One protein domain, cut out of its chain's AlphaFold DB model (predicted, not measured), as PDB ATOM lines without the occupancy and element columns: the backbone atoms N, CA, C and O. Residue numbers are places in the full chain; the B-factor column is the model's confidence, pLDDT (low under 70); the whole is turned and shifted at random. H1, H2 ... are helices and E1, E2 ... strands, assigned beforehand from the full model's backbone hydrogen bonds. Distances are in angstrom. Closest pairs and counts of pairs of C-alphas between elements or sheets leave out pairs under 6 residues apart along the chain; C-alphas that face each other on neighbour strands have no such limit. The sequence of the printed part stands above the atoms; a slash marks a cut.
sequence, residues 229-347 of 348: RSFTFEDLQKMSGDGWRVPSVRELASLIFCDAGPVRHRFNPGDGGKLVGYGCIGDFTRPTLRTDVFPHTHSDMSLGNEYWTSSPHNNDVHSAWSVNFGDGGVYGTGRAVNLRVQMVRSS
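What this domain is: This is residues 229 to 347 of the 348 residues of the protein "DUF1566 domain-containing protein" of Burkholderiaceae bacterium (UniProt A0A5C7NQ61). With little regular structure, short helix H2 packs on a strongly twisted three-strand sheet, E3-E4-E5, and on hairpin E1-E2, with loops round this core and H1 and E6 farther out. The printed part has 119 residues, 41 in named elements, ordered H1, H2, E1 to E6; the class is mixed, both sheets antiparallel. It is compact, radius of gyration of the C-alphas 13.7 A, spanning 37 by 32 by 31 A.

Where its parts are: H1 is residues 235 to 238, from C-alpha 235 at (20.328, 0.637, -4.384); H2 is 249 to 253. E1 is 263 to 267, E2 276 to 280, E3 306 to 312 (15.4 A), E4 319 to 324, E5 329 to 334, and E6 344 to 346.

How they stand to each other: E3, E4 and E5 form a meander, each the antiparallel neighbour of the one before; N 307 and O 323 are 2.8 A apart, N 322 and O 331 2.9 A. H2 is on this sheet, height over the sheet 7.7 A. In hairpin E1-E2, N 265 and O 278 are 2.9 A apart. E6 pairs with no named strand.

The domain as a whole: The printed part has no cut. The long link, residues 281 to 305, includes 297 to 304, under pLDDT 70.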
ATOM      1  N   ARG A 229      21.997 -10.681  -9.647       89.38
ATOM      2  CA  ARG A 229      22.677  -9.744  -8.757       89.38
ATOM      3  C   ARG A 229      21.787  -9.472  -7.554       89.38
ATOM      4  O   ARG A 229      20.562  -9.570  -7.629       89.38
ATOM      5  N   SER A 230      22.433  -9.142  -6.447       90.81
ATOM      6  CA  SER A 230      21.759  -8.775  -5.209       90.81
ATOM      7  C   SER A 230      22.108  -7.341  -4.844       90.81
ATOM      8  O   SER A 230      23.182  -6.857  -5.204       90.81
ATOM      9  N   PHE A 231      21.175  -6.677  -4.177       94.06
ATOM     10  CA  PHE A 231      21.188  -5.237  -3.961       94.06
ATOM     11  C   PHE A 231      20.647  -4.907  -2.576       94.06
ATOM     12  O   PHE A 231      19.792  -5.640  -2.069       94.06
ATOM     13  N   THR A 232      21.098  -3.807  -1.977       95.88
ATOM     14  CA  THR A 232      20.451  -3.277  -0.770       95.88
ATOM     15  C   THR A 232      19.184  -2.512  -1.141       95.88
ATOM     16  O   THR A 232      18.927  -2.218  -2.312       95.88
ATOM     17  N   PHE A 233      18.367  -2.161  -0.150       95.50
ATOM     18  CA  PHE A 233      17.161  -1.380  -0.410       95.50
ATOM     19  C   PHE A 233      17.480   0.031  -0.941       95.50
ATOM     20  O   PHE A 233      16.730   0.596  -1.737       95.50
ATOM     21  N   GLU A 234      18.603   0.617  -0.527       91.88
ATOM     22  CA  GLU A 234      19.059   1.931  -0.991       91.88
ATOM     23  C   GLU A 234      19.438   1.915  -2.477       91.88
ATOM     24  O   GLU A 234      19.187   2.894  -3.185       91.88
ATOM     25  N   ASP A 235      19.977   0.797  -2.971       94.00
ATOM     26  CA  ASP A 235      20.328   0.637  -4.384       94.00
ATOM     27  C   ASP A 235      19.093   0.715  -5.296       94.00
ATOM     28  O   ASP A 235      19.182   1.210  -6.424       94.00
ATOM     29  N   LEU A 236      17.920   0.302  -4.796       92.00
ATOM     30  CA  LEU A 236      16.661   0.263  -5.553       92.00
ATOM     31  C   LEU A 236      16.219   1.640  -6.056       92.00
ATOM     32  O   LEU A 236      15.552   1.728  -7.083       92.00
ATOM     33  N   GLN A 237      16.609   2.724  -5.373       75.38
ATOM     34  CA  GLN A 237      16.256   4.096  -5.768       75.38
ATOM     35  C   GLN A 237      16.830   4.486  -7.134       75.38
ATOM     36  O   GLN A 237      16.348   5.416  -7.774       75.38
ATOM     37  N   LYS A 238      17.862   3.772  -7.589       86.00
ATOM     38  CA  LYS A 238      18.500   3.974  -8.893       86.00
ATOM     39  C   LYS A 238      17.991   2.981  -9.941       86.00
ATOM     40  O   LYS A 238      18.413   3.040 -11.092       86.00
ATOM     41  N   MET A 239      17.102   2.062  -9.559       86.44
ATOM     42  CA  MET A 239      16.592   0.985 -10.409       86.44
ATOM     43  C   MET A 239      15.247   1.365 -11.011       86.44
ATOM     44  O   MET A 239      14.201   0.778 -10.725       86.44
ATOM     45  N   SER A 240      15.292   2.373 -11.872       88.19
ATOM     46  CA  SER A 240      14.180   2.737 -12.738       88.19
ATOM     47  C   SER A 240      14.702   3.332 -14.036       88.19
ATOM     48  O   SER A 240      15.603   4.168 -14.007       88.19
ATOM     49  N   GLY A 241      14.132   2.920 -15.162       85.00
ATOM     50  CA  GLY A 241      14.548   3.367 -16.490       85.00
ATOM     51  C   GLY A 241      13.764   2.644 -17.577       85.00
ATOM     52  O   GLY A 241      13.341   1.508 -17.375       85.00
ATOM     53  N   ASP A 242      13.511   3.311 -18.701       84.25
ATOM     54  CA  ASP A 242      12.803   2.743 -19.863       84.25
ATOM     55  C   ASP A 242      11.430   2.114 -19.529       84.25
ATOM     56  O   ASP A 242      10.987   1.133 -20.129       84.25
ATOM     57  N   GLY A 243      10.752   2.682 -18.525       89.94
ATOM     58  CA  GLY A 243       9.464   2.211 -18.004       89.94
ATOM     59  C   GLY A 243       9.561   1.086 -16.967       89.94
ATOM     60  O   GLY A 243       8.572   0.811 -16.292       89.94
ATOM     61  N   TRP A 244      10.733   0.472 -16.793       95.00
ATOM     62  CA  TRP A 244      10.982  -0.531 -15.763       95.00
ATOM     63  C   TRP A 244      11.162   0.102 -14.388       95.00
ATOM     64  O   TRP A 244      11.792   1.149 -14.241       95.00
ATOM     65  N   ARG A 245      10.644  -0.579 -13.367       96.44
ATOM     66  CA  ARG A 245      10.794  -0.222 -11.956       96.44
ATOM     67  C   ARG A 245      10.776  -1.458 -11.063       96.44
ATOM     68  O   ARG A 245      10.361  -2.544 -11.474       96.44
ATOM     69  N   VAL A 246      11.155  -1.252  -9.808       97.06
ATOM     70  CA  VAL A 246      10.971  -2.239  -8.743       97.06
ATOM     71  C   VAL A 246       9.476  -2.323  -8.361       97.06
ATOM     72  O   VAL A 246       8.832  -1.284  -8.150       97.06
ATOM     73  N   PRO A 247       8.887  -3.529  -8.278       96.94
ATOM     74  CA  PRO A 247       7.480  -3.734  -7.947       96.94
ATOM     75  C   PRO A 247       7.184  -3.342  -6.503       96.94
ATOM     76  O   PRO A 247       8.020  -3.502  -5.617       96.94
ATOM     77  N   SER A 248       5.969  -2.877  -6.246       96.00
ATOM     78  CA  SER A 248       5.450  -2.774  -4.881       96.00
ATOM     79  C   SER A 248       5.242  -4.162  -4.271       96.00
ATOM     80  O   SER A 248       5.138  -5.167  -4.984       96.00
ATOM     81  N   VAL A 249       5.101  -4.226  -2.945       96.25
ATOM     82  CA  VAL A 249       4.851  -5.485  -2.224       96.25
ATOM     83  C   VAL A 249       3.646  -6.248  -2.763       96.25
ATOM     84  O   VAL A 249       3.678  -7.467  -2.889       96.25
ATOM     85  N   ARG A 250       2.596  -5.531  -3.162       95.88
ATOM     86  CA  ARG A 250       1.361  -6.127  -3.672       95.88
ATOM     87  C   ARG A 250       1.507  -6.685  -5.077       95.88
ATOM     88  O   ARG A 250       0.901  -7.705  -5.387       95.88
ATOM     89  N   GLU A 251       2.300  -6.024  -5.909       97.00
ATOM     90  CA  GLU A 251       2.575  -6.487  -7.266       97.00
ATOM     91  C   GLU A 251       3.439  -7.742  -7.222       97.00
ATOM     92  O   GLU A 251       3.078  -8.745  -7.828       97.00
ATOM     93  N   LEU A 252       4.523  -7.736  -6.444       97.44
ATOM     94  CA  LEU A 252       5.411  -8.894  -6.367       97.44
ATOM     95  C   LEU A 252       4.745 -10.092  -5.676       97.44
ATOM     96  O   LEU A 252       4.830 -11.212  -6.173       97.44
ATOM     97  N   ALA A 253       3.997  -9.860  -4.592       96.31
ATOM     98  CA  ALA A 253       3.243 -10.917  -3.917       96.31
ATOM     99  C   ALA A 253       2.137 -11.527  -4.803       96.31
ATOM    100  O   ALA A 253       1.691 -12.642  -4.543       96.31
ATOM    101  N   SER A 254       1.699 -10.844  -5.869       95.38
ATOM    102  CA  SER A 254       0.728 -11.400  -6.828       95.38
ATOM    103  C   SER A 254       1.293 -12.528  -7.706       95.38
ATOM    104  O   SER A 254       0.526 -13.221  -8.385       95.38
ATOM    105  N   LEU A 255       2.620 -12.712  -7.686       95.38
ATOM    106  CA  LEU A 255       3.316 -13.809  -8.357       95.38
ATOM    107  C   LEU A 255       3.424 -15.071  -7.490       95.38
ATOM    108  O   LEU A 255       3.797 -16.119  -8.013       95.38
ATOM    109  N   ILE A 256       3.098 -14.994  -6.191       94.38
ATOM    110  CA  ILE A 256       3.097 -16.168  -5.312       94.38
ATOM    111  C   ILE A 256       2.108 -17.193  -5.869       94.38
ATOM    112  O   ILE A 256       0.917 -16.914  -6.032       94.38
ATOM    113  N   PHE A 257       2.618 -18.389  -6.136       92.00
ATOM    114  CA  PHE A 257       1.866 -19.511  -6.662       92.00
ATOM    115  C   PHE A 257       2.009 -20.711  -5.730       92.00
ATOM    116  O   PHE A 257       3.107 -21.219  -5.519       92.00
ATOM    117  N   CYS A 258       0.880 -21.151  -5.183       91.19
ATOM    118  CA  CYS A 258       0.772 -22.347  -4.361       91.19
ATOM    119  C   CYS A 258       0.089 -23.426  -5.212       91.19
ATOM    120  O   CYS A 258      -1.093 -23.307  -5.527       91.19
ATOM    121  N   ASP A 259       0.834 -24.447  -5.628       87.25
ATOM    122  CA  ASP A 259       0.366 -25.497  -6.541       87.25
ATOM    123  C   ASP A 259      -0.561 -26.521  -5.867       87.25
ATOM    124  O   ASP A 259      -1.497 -27.016  -6.491       87.25
ATOM    125  N   ALA A 260      -0.334 -26.797  -4.582       82.81
ATOM    126  CA  ALA A 260      -1.072 -27.795  -3.811       82.81
ATOM    127  C   ALA A 260      -2.136 -27.214  -2.858       82.81
ATOM    128  O   ALA A 260      -2.746 -27.956  -2.085       82.81
ATOM    129  N   GLY A 261      -2.384 -25.898  -2.867       77.12
ATOM    130  CA  GLY A 261      -3.332 -25.295  -1.927       77.12
ATOM    131  C   GLY A 261      -3.450 -23.774  -2.007       77.12
ATOM    132  O   GLY A 261      -2.794 -23.138  -2.825       77.12
ATOM    133  N   PRO A 262      -4.301 -23.155  -1.172       85.06
ATOM    134  CA  PRO A 262      -4.430 -21.705  -1.133       85.06
ATOM    135  C   PRO A 262      -3.253 -21.051  -0.400       85.06
ATOM    136  O   PRO A 262      -2.494 -21.690   0.337       85.06
ATOM    137  N   VAL A 263      -3.163 -19.727  -0.542       89.06
ATOM    138  CA  VAL A 263      -2.314 -18.913   0.335       89.06
ATOM    139  C   VAL A 263      -2.747 -19.074   1.794       89.06
ATOM    140  O   VAL A 263      -3.942 -19.146   2.096       89.06
ATOM    141  N   ARG A 264      -1.776 -19.118   2.705       89.88
ATOM    142  CA  ARG A 264      -1.986 -19.418   4.123       89.88
ATOM    143  C   ARG A 264      -2.662 -18.282   4.871       89.88
ATOM    144  O   ARG A 264      -3.620 -18.505   5.607       89.88
ATOM    145  N   HIS A 265      -2.157 -17.070   4.692       90.75
ATOM    146  CA  HIS A 265      -2.663 -15.885   5.362       90.75
ATOM    147  C   HIS A 265      -2.817 -14.736   4.372       90.75
ATOM    148  O   HIS A 265      -2.222 -14.720   3.293       90.75
ATOM    149  N   ARG A 266      -3.643 -13.761   4.747       93.50
ATOM    150  CA  ARG A 266      -3.760 -12.487   4.045       93.50
ATOM    151  C   ARG A 266      -3.653 -11.363   5.059       93.50
ATOM    152  O   ARG A 266      -4.318 -11.416   6.089       93.50
ATOM    153  N   PHE A 267      -2.828 -10.365   4.772       92.62
ATOM    154  CA  PHE A 267      -2.593  -9.246   5.685       92.62
ATOM    155  C   PHE A 267      -2.464  -7.927   4.925       92.62
ATOM    156  O   PHE A 267      -2.273  -7.912   3.709       92.62
ATOM    157  N   ASN A 268      -2.613  -6.811   5.638       93.25
ATOM    158  CA  ASN A 268      -2.341  -5.485   5.100       93.25
ATOM    159  C   ASN A 268      -0.896  -5.094   5.469       93.25
ATOM    160  O   ASN A 268      -0.593  -5.091   6.662       93.25
ATOM    161  N   PRO A 269      -0.028  -4.720   4.508       90.94
ATOM    162  CA  PRO A 269       1.334  -4.233   4.779       90.94
ATOM    163  C   PRO A 269       1.414  -2.910   5.570       90.94
ATOM    164  O   PRO A 269       2.497  -2.366   5.771       90.94
ATOM    165  N   GLY A 270       0.269  -2.372   5.995       87.06
ATOM    166  CA  GLY A 270       0.116  -1.103   6.697       87.06
ATOM    167  C   GLY A 270      -0.127   0.082   5.764       87.06
ATOM    168  O   GLY A 270      -0.212   1.209   6.242       87.06
ATOM    169  N   ASP A 271      -0.224  -0.146   4.450       84.94
ATOM    170  CA  ASP A 271      -0.310   0.892   3.412       84.94
ATOM    171  C   ASP A 271      -1.751   1.331   3.093       84.94
ATOM    172  O   ASP A 271      -1.977   2.109   2.170       84.94
ATOM    173  N   GLY A 272      -2.741   0.810   3.829       85.69
ATOM    174  CA  GLY A 272      -4.164   1.092   3.601       85.69
ATOM    175  C   GLY A 272      -4.739   0.444   2.334       85.69
ATOM    176  O   GLY A 272      -5.915   0.633   2.031       85.69
ATOM    177  N   GLY A 273      -3.944  -0.343   1.602       89.56
ATOM    178  CA  GLY A 273      -4.358  -1.005   0.371       89.56
ATOM    179  C   GLY A 273      -5.028  -2.367   0.584       89.56
ATOM    180  O   GLY A 273      -5.377  -2.774   1.692       89.56
ATOM    181  N   LYS A 274      -5.203  -3.115  -0.513       92.69
ATOM    182  CA  LYS A 274      -5.757  -4.482  -0.477       92.69
ATOM    183  C   LYS A 274      -4.820  -5.446   0.254       92.69
ATOM    184  O   LYS A 274      -3.600  -5.271   0.214       92.69
ATOM    185  N   LEU A 275      -5.392  -6.498   0.837       93.94
ATOM    186  CA  LEU A 275      -4.617  -7.553   1.486       93.94
ATOM    187  C   LEU A 275      -3.693  -8.266   0.490       93.94
ATOM    188  O   LEU A 275      -4.101  -8.567  -0.635       93.94
ATOM    189  N   VAL A 276      -2.479  -8.579   0.930       94.62
ATOM    190  CA  VAL A 276      -1.510  -9.401   0.194       94.62
ATOM    191  C   VAL A 276      -1.548 -10.837   0.712       94.62
ATOM    192  O   VAL A 276      -1.849 -11.062   1.883       94.62
ATOM    193  N   GLY A 277      -1.307 -11.812  -0.168       91.00
ATOM    194  CA  GLY A 277      -1.151 -13.213   0.227       91.00
ATOM    195  C   GLY A 277       0.191 -13.442   0.919       91.00
ATOM    196  O   GLY A 277       1.171 -12.786   0.585       91.00
ATOM    197  N   TYR A 278       0.215 -14.357   1.884       89.00
ATOM    198  CA  TYR A 278       1.397 -14.721   2.656       89.00
ATOM    199  C   TYR A 278       1.419 -16.228   2.891       89.00
ATOM    200  O   TYR A 278       0.512 -16.775   3.530       89.00
ATOM    201  N   GLY A 279       2.474 -16.873   2.406       88.69
ATOM    202  CA  GLY A 279       2.763 -18.290   2.577       88.69
ATOM    203  C   GLY A 279       1.824 -19.225   1.813       88.69
ATOM    204  O   GLY A 279       0.712 -18.847   1.445       88.69
ATOM    205  N   CYS A 280       2.239 -20.478   1.645       90.12
ATOM    206  CA  CYS A 280       1.396 -21.565   1.132       90.12
ATOM    207  C   CYS A 280       0.999 -22.559   2.245       90.12
ATOM    208  O   CYS A 280       1.714 -22.738   3.240       90.12
ATOM    209  N   ILE A 281      -0.182 -23.177   2.117       86.44
ATOM    210  CA  ILE A 281      -0.656 -24.251   3.012       86.44
ATOM    211  C   ILE A 281      -0.277 -25.617   2.428       86.44
ATOM    212  O   ILE A 281      -0.440 -25.833   1.233       86.44
ATOM    213  N   GLY A 282       0.134 -26.551   3.292       84.00
ATOM    214  CA  GLY A 282       0.328 -27.960   2.937       84.00
ATOM    215  C   GLY A 282       1.667 -28.257   2.265       84.00
ATOM    216  O   GLY A 282       2.641 -27.530   2.465       84.00
ATOM    217  N   ASP A 283       1.688 -29.340   1.489       84.94
ATOM    218  CA  ASP A 283       2.852 -29.815   0.739       84.94
ATOM    219  C   ASP A 283       2.896 -29.132  -0.632       84.94
ATOM    220  O   ASP A 283       2.427 -29.671  -1.629       84.94
ATOM    221  N   PHE A 284       3.413 -27.906  -0.666       85.12
ATOM    222  CA  PHE A 284       3.578 -27.122  -1.892       85.12
ATOM    223  C   PHE A 284       4.972 -27.301  -2.506       85.12
ATOM    224  O   PHE A 284       5.966 -27.503  -1.798       85.12
ATOM    225  N   THR A 285       5.066 -27.150  -3.827       86.75
ATOM    226  CA  THR A 285       6.350 -27.142  -4.535       86.75
ATOM    227  C   THR A 285       7.117 -25.852  -4.261       86.75
ATOM    228  O   THR A 285       6.553 -24.759  -4.191       86.75
ATOM    229  N   ARG A 286       8.442 -25.977  -4.116       86.75
ATOM    230  CA  ARG A 286       9.367 -24.845  -4.001       86.75
ATOM    231  C   ARG A 286      10.157 -24.660  -5.306       86.75
ATOM    232  O   ARG A 286      10.709 -25.644  -5.800       86.75
ATOM    233  N   PRO A 287      10.299 -23.425  -5.818       90.19
ATOM    234  CA  PRO A 287       9.742 -22.187  -5.271       90.19
ATOM    235  C   PRO A 287       8.220 -22.081  -5.476       90.19
ATOM    236  O   PRO A 287       7.672 -22.651  -6.413       90.19
ATOM    237  N   THR A 288       7.551 -21.291  -4.636       92.12
ATOM    238  CA  THR A 288       6.142 -20.880  -4.749       92.12
ATOM    239  C   THR A 288       5.968 -19.814  -5.839       92.12
ATOM    240  O   THR A 288       5.412 -18.735  -5.616       92.12
ATOM    241  N   LEU A 289       6.544 -20.079  -7.006       91.19
ATOM    242  CA  LEU A 289       6.572 -19.232  -8.188       91.19
ATOM    243  C   LEU A 289       6.523 -20.151  -9.407       91.19
ATOM    244  O   LEU A 289       7.150 -21.206  -9.429       91.19
ATOM    245  N   ARG A 290       5.805 -19.728 -10.444       90.50
ATOM    246  CA  ARG A 290       5.726 -20.441 -11.722       90.50
ATOM    247  C   ARG A 290       7.086 -20.448 -12.423       90.50
ATOM    248  O   ARG A 290       7.442 -19.462 -13.060       90.50
ATOM    249  N   THR A 291       7.857 -21.527 -12.302       88.38
ATOM    250  CA  THR A 291       9.216 -21.638 -12.874       88.38
ATOM    251  C   THR A 291       9.223 -21.796 -14.393       88.38
ATOM    252  O   THR A 291      10.208 -21.465 -15.045       88.38
ATOM    253  N   ASP A 292       8.109 -22.228 -14.972       86.88
ATOM    254  CA  ASP A 292       7.836 -22.182 -16.407       86.88
ATOM    255  C   ASP A 292       7.680 -20.740 -16.924       86.88
ATOM    256  O   ASP A 292       8.027 -20.434 -18.064       86.88
ATOM    257  N   VAL A 293       7.227 -19.820 -16.069       92.00
ATOM    258  CA  VAL A 293       7.048 -18.397 -16.390       92.00
ATOM    259  C   VAL A 293       8.271 -17.570 -15.982       92.00
ATOM    260  O   VAL A 293       8.711 -16.723 -16.753       92.00
ATOM    261  N   PHE A 294       8.868 -17.842 -14.824       92.12
ATOM    262  CA  PHE A 294      10.042 -17.156 -14.273       92.12
ATOM    263  C   PHE A 294      11.180 -18.168 -14.032       92.12
ATOM    264  O   PHE A 294      11.391 -18.624 -12.898       92.12
ATOM    265  N   PRO A 295      11.889 -18.587 -15.096       85.94
ATOM    266  CA  PRO A 295      12.848 -19.681 -15.018       85.94
ATOM    267  C   PRO A 295      14.153 -19.275 -14.328       85.94
ATOM    268  O   PRO A 295      14.482 -18.097 -14.209       85.94
ATOM    269  N   HIS A 296      14.897 -20.277 -13.849       75.44
ATOM    270  CA  HIS A 296      16.097 -20.112 -13.012       75.44
ATOM    271  C   HIS A 296      15.899 -19.245 -11.757       75.44
ATOM    272  O   HIS A 296      16.866 -18.779 -11.151       75.44
ATOM    273  N   THR A 297      14.657 -19.119 -11.287       67.31
ATOM    274  CA  THR A 297      14.394 -18.766  -9.893       67.31
ATOM    275  C   THR A 297      14.763 -19.985  -9.047       67.31
ATOM    276  O   THR A 297      14.054 -20.989  -9.053       67.31
ATOM    277  N   HIS A 298      15.944 -19.952  -8.421       59.25
ATOM    278  CA  HIS A 298      16.513 -21.102  -7.712       59.25
ATOM    279  C   HIS A 298      15.523 -21.683  -6.683       59.25
ATOM    280  O   HIS A 298      14.911 -20.953  -5.922       59.25
ATOM    281  N   SER A 299      15.371 -23.007  -6.620       51.78
ATOM    282  CA  SER A 299      14.660 -23.673  -5.511       51.78
ATOM    283  C   SER A 299      15.549 -23.834  -4.270       51.78
ATOM    284  O   SER A 299      15.067 -24.174  -3.189       51.78
ATOM    285  N   ASP A 300      16.849 -23.569  -4.417       51.19
ATOM    286  CA  ASP A 300      17.839 -23.675  -3.357       51.19
ATOM    287  C   ASP A 300      17.695 -22.527  -2.348       51.19
ATOM    288  O   ASP A 300      18.057 -21.379  -2.609       51.19
ATOM    289  N   MET A 301      17.189 -22.868  -1.162       50.31
ATOM    290  CA  MET A 301      17.050 -21.956  -0.025       50.31
ATOM    291  C   MET A 301      18.386 -21.335   0.417       50.31
ATOM    292  O   MET A 301      18.367 -20.300   1.077       50.31
ATOM    293  N   SER A 302      19.534 -21.931   0.064       50.25
ATOM    294  CA  SER A 302      20.860 -21.393   0.393       50.25
ATOM    295  C   SER A 302      21.282 -20.215  -0.489       50.25
ATOM    296  O   SER A 302      22.117 -19.415  -0.073       50.25
ATOM    297  N   LEU A 303      20.672 -20.059  -1.671       53.03
ATOM    298  CA  LEU A 303      20.948 -18.948  -2.588       53.03
ATOM    299  C   LEU A 303      19.998 -17.753  -2.383       53.03
ATOM    300  O   LEU A 303      20.152 -16.743  -3.070       53.03
ATOM    301  N   GLY A 304      19.045 -17.860  -1.448       65.62
ATOM    302  CA  GLY A 304      18.063 -16.832  -1.097       65.62
ATOM    303  C   GLY A 304      16.960 -16.676  -2.145       65.62
ATOM    304  O   GLY A 304      17.216 -16.252  -3.263       65.62
ATOM    305  N   ASN A 305      15.708 -16.968  -1.790       87.00
ATOM    306  CA  ASN A 305      14.553 -16.831  -2.698       87.00
ATOM    307  C   ASN A 305      13.770 -15.549  -2.465       87.00
ATOM    308  O   ASN A 305      12.581 -15.471  -2.761       87.00
ATOM    309  N   GLU A 306      14.452 -14.559  -1.912       92.50
ATOM    310  CA  GLU A 306      13.852 -13.343  -1.418       92.50
ATOM    311  C   GLU A 306      14.193 -12.161  -2.314       92.50
ATOM    312  O   GLU A 306      15.331 -11.978  -2.761       92.50
ATOM    313  N   TYR A 307      13.155 -11.393  -2.607       95.75
ATOM    314  CA  TYR A 307      13.158 -10.335  -3.591       95.75
ATOM    315  C   TYR A 307      12.696  -9.039  -2.950       95.75
ATOM    316  O   TYR A 307      11.687  -9.003  -2.238       95.75
ATOM    317  N   TRP A 308      13.424  -7.969  -3.237       97.56
ATOM    318  CA  TRP A 308      13.038  -6.640  -2.808       97.56
ATOM    319  C   TRP A 308      11.755  -6.176  -3.488       97.56
ATOM    320  O   TRP A 308      11.508  -6.431  -4.669       97.56
ATOM    321  N   THR A 309      10.978  -5.412  -2.731       97.06
ATOM    322  CA  THR A 309       9.896  -4.579  -3.248       97.06
ATOM    323  C   THR A 309      10.296  -3.115  -3.079       97.06
ATOM    324  O   THR A 309      11.199  -2.803  -2.309       97.06
ATOM    325  N   SER A 310       9.623  -2.188  -3.756       95.69
ATOM    326  CA  SER A 310       9.802  -0.745  -3.539       95.69
ATOM    327  C   SER A 310       9.060  -0.226  -2.301       95.69
ATOM    328  O   SER A 310       9.128   0.964  -1.996       95.69
ATOM    329  N   SER A 311       8.337  -1.090  -1.582       95.12
ATOM    330  CA  SER A 311       7.484  -0.697  -0.465       95.12
ATOM    331  C   SER A 311       8.278  -0.630   0.851       95.12
ATOM    332  O   SER A 311       8.787  -1.660   1.298       95.12
ATOM    333  N   PRO A 312       8.368   0.543   1.509       93.25
ATOM    334  CA  PRO A 312       8.964   0.642   2.842       93.25
ATOM    335  C   PRO A 312       8.107  -0.101   3.874       93.25
ATOM    336  O   PRO A 312       6.912  -0.304   3.659       93.25
ATOM    337  N   HIS A 313       8.702  -0.499   5.001       93.38
ATOM    338  CA  HIS A 313       7.954  -1.130   6.082       93.38
ATOM    339  C   HIS A 313       7.326  -0.063   6.988       93.38
ATOM    340  O   HIS A 313       8.010   0.790   7.551       93.38
ATOM    341  N   ASN A 314       6.004  -0.105   7.151       87.75
ATOM    342  CA  ASN A 314       5.261   1.022   7.727       87.75
ATOM    343  C   ASN A 314       5.491   1.217   9.231       87.75
ATOM    344  O   ASN A 314       5.341   2.327   9.732       87.75
ATOM    345  N   ASN A 315       5.879   0.155   9.937       86.19
ATOM    346  CA  ASN A 315       6.103   0.180  11.386       86.19
ATOM    347  C   ASN A 315       7.589   0.085  11.768       86.19
ATOM    348  O   ASN A 315       7.904   0.022  12.952       86.19
ATOM    349  N   ASP A 316       8.496   0.025  10.788       90.56
ATOM    350  CA  ASP A 316       9.935  -0.104  11.033       90.56
ATOM    351  C   ASP A 316      10.723   0.603   9.929       90.56
ATOM    352  O   ASP A 316      10.803   0.135   8.796       90.56
ATOM    353  N   VAL A 317      11.338   1.730  10.280       91.19
ATOM    354  CA  VAL A 317      12.107   2.569   9.350       91.19
ATOM    355  C   VAL A 317      13.400   1.908   8.856       91.19
ATOM    356  O   VAL A 317      13.948   2.319   7.825       91.19
ATOM    357  N   HIS A 318      13.892   0.891   9.574       94.31
ATOM    358  CA  HIS A 318      15.108   0.147   9.242       94.31
ATOM    359  C   HIS A 318      14.850  -1.040   8.312       94.31
ATOM    360  O   HIS A 318      15.807  -1.651   7.825       94.31
ATOM    361  N   SER A 319      13.580  -1.324   8.023       95.44
ATOM    362  CA  SER A 319      13.159  -2.447   7.199       95.44
ATOM    363  C   SER A 319      12.343  -1.995   5.990       95.44
ATOM    364  O   SER A 319      11.786  -0.896   5.930       95.44
ATOM    365  N   ALA A 320      12.268  -2.870   4.999       96.44
ATOM    366  CA  ALA A 320      11.372  -2.741   3.863       96.44
ATOM    367  C   ALA A 320      10.716  -4.085   3.552       96.44
ATOM    368  O   ALA A 320      11.183  -5.130   4.004       96.44
ATOM    369  N   TRP A 321       9.616  -4.056   2.803       96.88
ATOM    370  CA  TRP A 321       8.919  -5.281   2.444       96.88
ATOM    371  C   TRP A 321       9.685  -6.058   1.373       96.88
ATOM    372  O   TRP A 321      10.094  -5.505   0.347       96.88
ATOM    373  N   SER A 322       9.809  -7.359   1.585       96.62
ATOM    374  CA  SER A 322      10.349  -8.326   0.636       96.62
ATOM    375  C   SER A 322       9.371  -9.484   0.425       96.62
ATOM    376  O   SER A 322       8.468  -9.707   1.234       96.62
ATOM    377  N   VAL A 323       9.537 -10.226  -0.670       96.50
ATOM    378  CA  VAL A 323       8.770 -11.450  -0.957       96.50
ATOM    379  C   VAL A 323       9.730 -12.617  -1.129       96.50
ATOM    380  O   VAL A 323      10.648 -12.544  -1.943       96.50
ATOM    381  N   ASN A 324       9.510 -13.696  -0.385       93.75
ATOM    382  CA  ASN A 324      10.285 -14.926  -0.442       93.75
ATOM    383  C   ASN A 324       9.507 -16.009  -1.197       93.75
ATOM    384  O   ASN A 324       8.524 -16.550  -0.699       93.75
ATOM    385  N   PHE A 325       9.958 -16.370  -2.394       92.88
ATOM    386  CA  PHE A 325       9.358 -17.450  -3.179       92.88
ATOM    387  C   PHE A 325       9.802 -18.844  -2.718       92.88
ATOM    388  O   PHE A 325       9.410 -19.837  -3.310       92.88
ATOM    389  N   GLY A 326      10.627 -18.971  -1.680       90.19
ATOM    390  CA  GLY A 326      10.944 -20.264  -1.077       90.19
ATOM    391  C   GLY A 326       9.752 -20.864  -0.333       90.19
ATOM    392  O   GLY A 326       9.620 -22.083  -0.276       90.19
ATOM    393  N   ASP A 327       8.883 -20.024   0.222       87.88
ATOM    394  CA  ASP A 327       7.687 -20.435   0.964       87.88
ATOM    395  C   ASP A 327       6.450 -19.552   0.728       87.88
ATOM    396  O   ASP A 327       5.378 -19.843   1.265       87.88
ATOM    397  N   GLY A 328       6.578 -18.504  -0.085       91.31
ATOM    398  CA  GLY A 328       5.540 -17.516  -0.358       91.31
ATOM    399  C   GLY A 328       5.437 -16.440   0.724       91.31
ATOM    400  O   GLY A 328       4.433 -15.728   0.774       91.31
ATOM    401  N   GLY A 329       6.403 -16.345   1.637       92.12
ATOM    402  CA  GLY A 329       6.406 -15.366   2.715       92.12
ATOM    403  C   GLY A 329       6.599 -13.929   2.226       92.12
ATOM    404  O   GLY A 329       7.240 -13.669   1.212       92.12
ATOM    405  N   VAL A 330       6.045 -12.977   2.973       94.88
ATOM    406  CA  VAL A 330       6.252 -11.533   2.790       94.88
ATOM    407  C   VAL A 330       6.794 -10.971   4.099       94.88
ATOM    408  O   VAL A 330       6.099 -11.016   5.115       94.88
ATOM    409  N   TYR A 331       8.029 -10.479   4.096       94.06
ATOM    410  CA  TYR A 331       8.770 -10.165   5.320       94.06
ATOM    411  C   TYR A 331       9.161  -8.691   5.393       94.06
ATOM    412  O   TYR A 331       9.360  -8.033   4.374       94.06
ATOM    413  N   GLY A 332       9.260  -8.172   6.618       95.06
ATOM    414  CA  GLY A 332       9.998  -6.944   6.884       95.06
ATOM    415  C   GLY A 332      11.476  -7.294   6.993       95.06
ATOM    416  O   GLY A 332      11.883  -7.911   7.977       95.06
ATOM    417  N   THR A 333      12.257  -6.928   5.982       95.31
ATOM    418  CA  THR A 333      13.677  -7.273   5.893       95.31
ATOM    419  C   THR A 333      14.536  -6.028   6.046       95.31
ATOM    420  O   THR A 333      14.224  -4.970   5.496       95.31
ATOM    421  N   GLY A 334      15.625  -6.154   6.809       96.06
ATOM    422  CA  GLY A 334      16.549  -5.055   7.073       96.06
ATOM    423  C   GLY A 334      17.144  -4.500   5.780       96.06
ATOM    424  O   GLY A 334      17.623  -5.248   4.930       96.06
ATOM    425  N   ARG A 335      17.146  -3.174   5.635       95.69
ATOM    426  CA  ARG A 335      17.464  -2.492   4.366       95.69
ATOM    427  C   ARG A 335      18.882  -2.740   3.837       95.69
ATOM    428  O   ARG A 335      19.091  -2.691   2.631       95.69
ATOM    429  N   ALA A 336      19.823  -3.087   4.718       93.88
ATOM    430  CA  ALA A 336      21.205  -3.422   4.362       93.88
ATOM    431  C   ALA A 336      21.392  -4.849   3.801       93.88
ATOM    432  O   ALA A 336      22.496  -5.204   3.388       93.88
ATOM    433  N   VAL A 337      20.350  -5.691   3.814       93.12
ATOM    434  CA  VAL A 337      20.421  -7.053   3.270       93.12
ATOM    435  C   VAL A 337      20.463  -6.999   1.744       93.12
ATOM    436  O   VAL A 337      19.720  -6.254   1.107       93.12
ATOM    437  N   ASN A 338      21.330  -7.821   1.153       93.00
ATOM    438  CA  ASN A 338      21.418  -7.971  -0.292       93.00
ATOM    439  C   ASN A 338      20.362  -8.969  -0.770       93.00
ATOM    440  O   ASN A 338      20.509 -10.167  -0.534       93.00
ATOM    441  N   LEU A 339      19.328  -8.479  -1.456       93.62
ATOM    442  CA  LEU A 339      18.274  -9.307  -2.044       93.62
ATOM    443  C   LEU A 339      18.195  -9.126  -3.558       93.62
ATOM    444  O   LEU A 339      18.720  -8.166  -4.128       93.62
ATOM    445  N   ARG A 340      17.520 -10.068  -4.214       94.00
ATOM    446  CA  ARG A 340      17.303 -10.053  -5.662       94.00
ATOM    447  C   ARG A 340      16.224  -9.039  -6.036       94.00
ATOM    448  O   ARG A 340      15.437  -8.601  -5.199       94.00
ATOM    449  N   VAL A 341      16.151  -8.700  -7.319       95.00
ATOM    450  CA  VAL A 341      15.133  -7.787  -7.853       95.00
ATOM    451  C   VAL A 341      14.504  -8.393  -9.097       95.00
ATOM    452  O   VAL A 341      15.206  -8.840 -10.007       95.00
ATOM    453  N   GLN A 342      13.173  -8.377  -9.132       95.62
ATOM    454  CA  GLN A 342      12.384  -8.669 -10.321       95.62
ATOM    455  C   GLN A 342      11.825  -7.352 -10.849       95.62
ATOM    456  O   GLN A 342      11.222  -6.608 -10.081       95.62
ATOM    457  N   MET A 343      12.035  -7.040 -12.128       96.56
ATOM    458  CA  MET A 343      11.584  -5.766 -12.699       96.56
ATOM    459  C   MET A 343      10.171  -5.885 -13.266       96.56
ATOM    460  O   MET A 343       9.819  -6.888 -13.895       96.56
ATOM    461  N   VAL A 344       9.387  -4.824 -13.081       97.50
ATOM    462  CA  VAL A 344       8.026  -4.695 -13.604       97.50
ATOM    463  C   VAL A 344       7.847  -3.357 -14.312       97.50
ATOM    464  O   VAL A 344       8.515  -2.375 -13.985       97.50
ATOM    465  N   ARG A 345       6.916  -3.300 -15.259       95.75
ATOM    466  CA  ARG A 345       6.398  -2.059 -15.837       95.75
ATOM    467  C   ARG A 345       4.890  -2.145 -16.031       95.75
ATOM    468  O   ARG A 345       4.329  -3.236 -16.136       95.75
ATOM    469  N   SER A 346       4.236  -0.990 -16.082       91.25
ATOM    470  CA  SER A 346       2.832  -0.925 -16.493       91.25
ATOM    471  C   SER A 346       2.712  -1.411 -17.936       91.25
ATOM    472  O   SER A 346       3.562  -1.078 -18.764       91.25
ATOM    473  N   SER A 347       1.690  -2.204 -18.249       79.06
ATOM    474  CA  SER A 347       1.422  -2.536 -19.645       79.06
ATOM    475  C   SER A 347       0.836  -1.321 -20.367       79.06
ATOM    476  O   SER A 347      -0.078  -0.681 -19.846       79.06
TER     477      SER A 347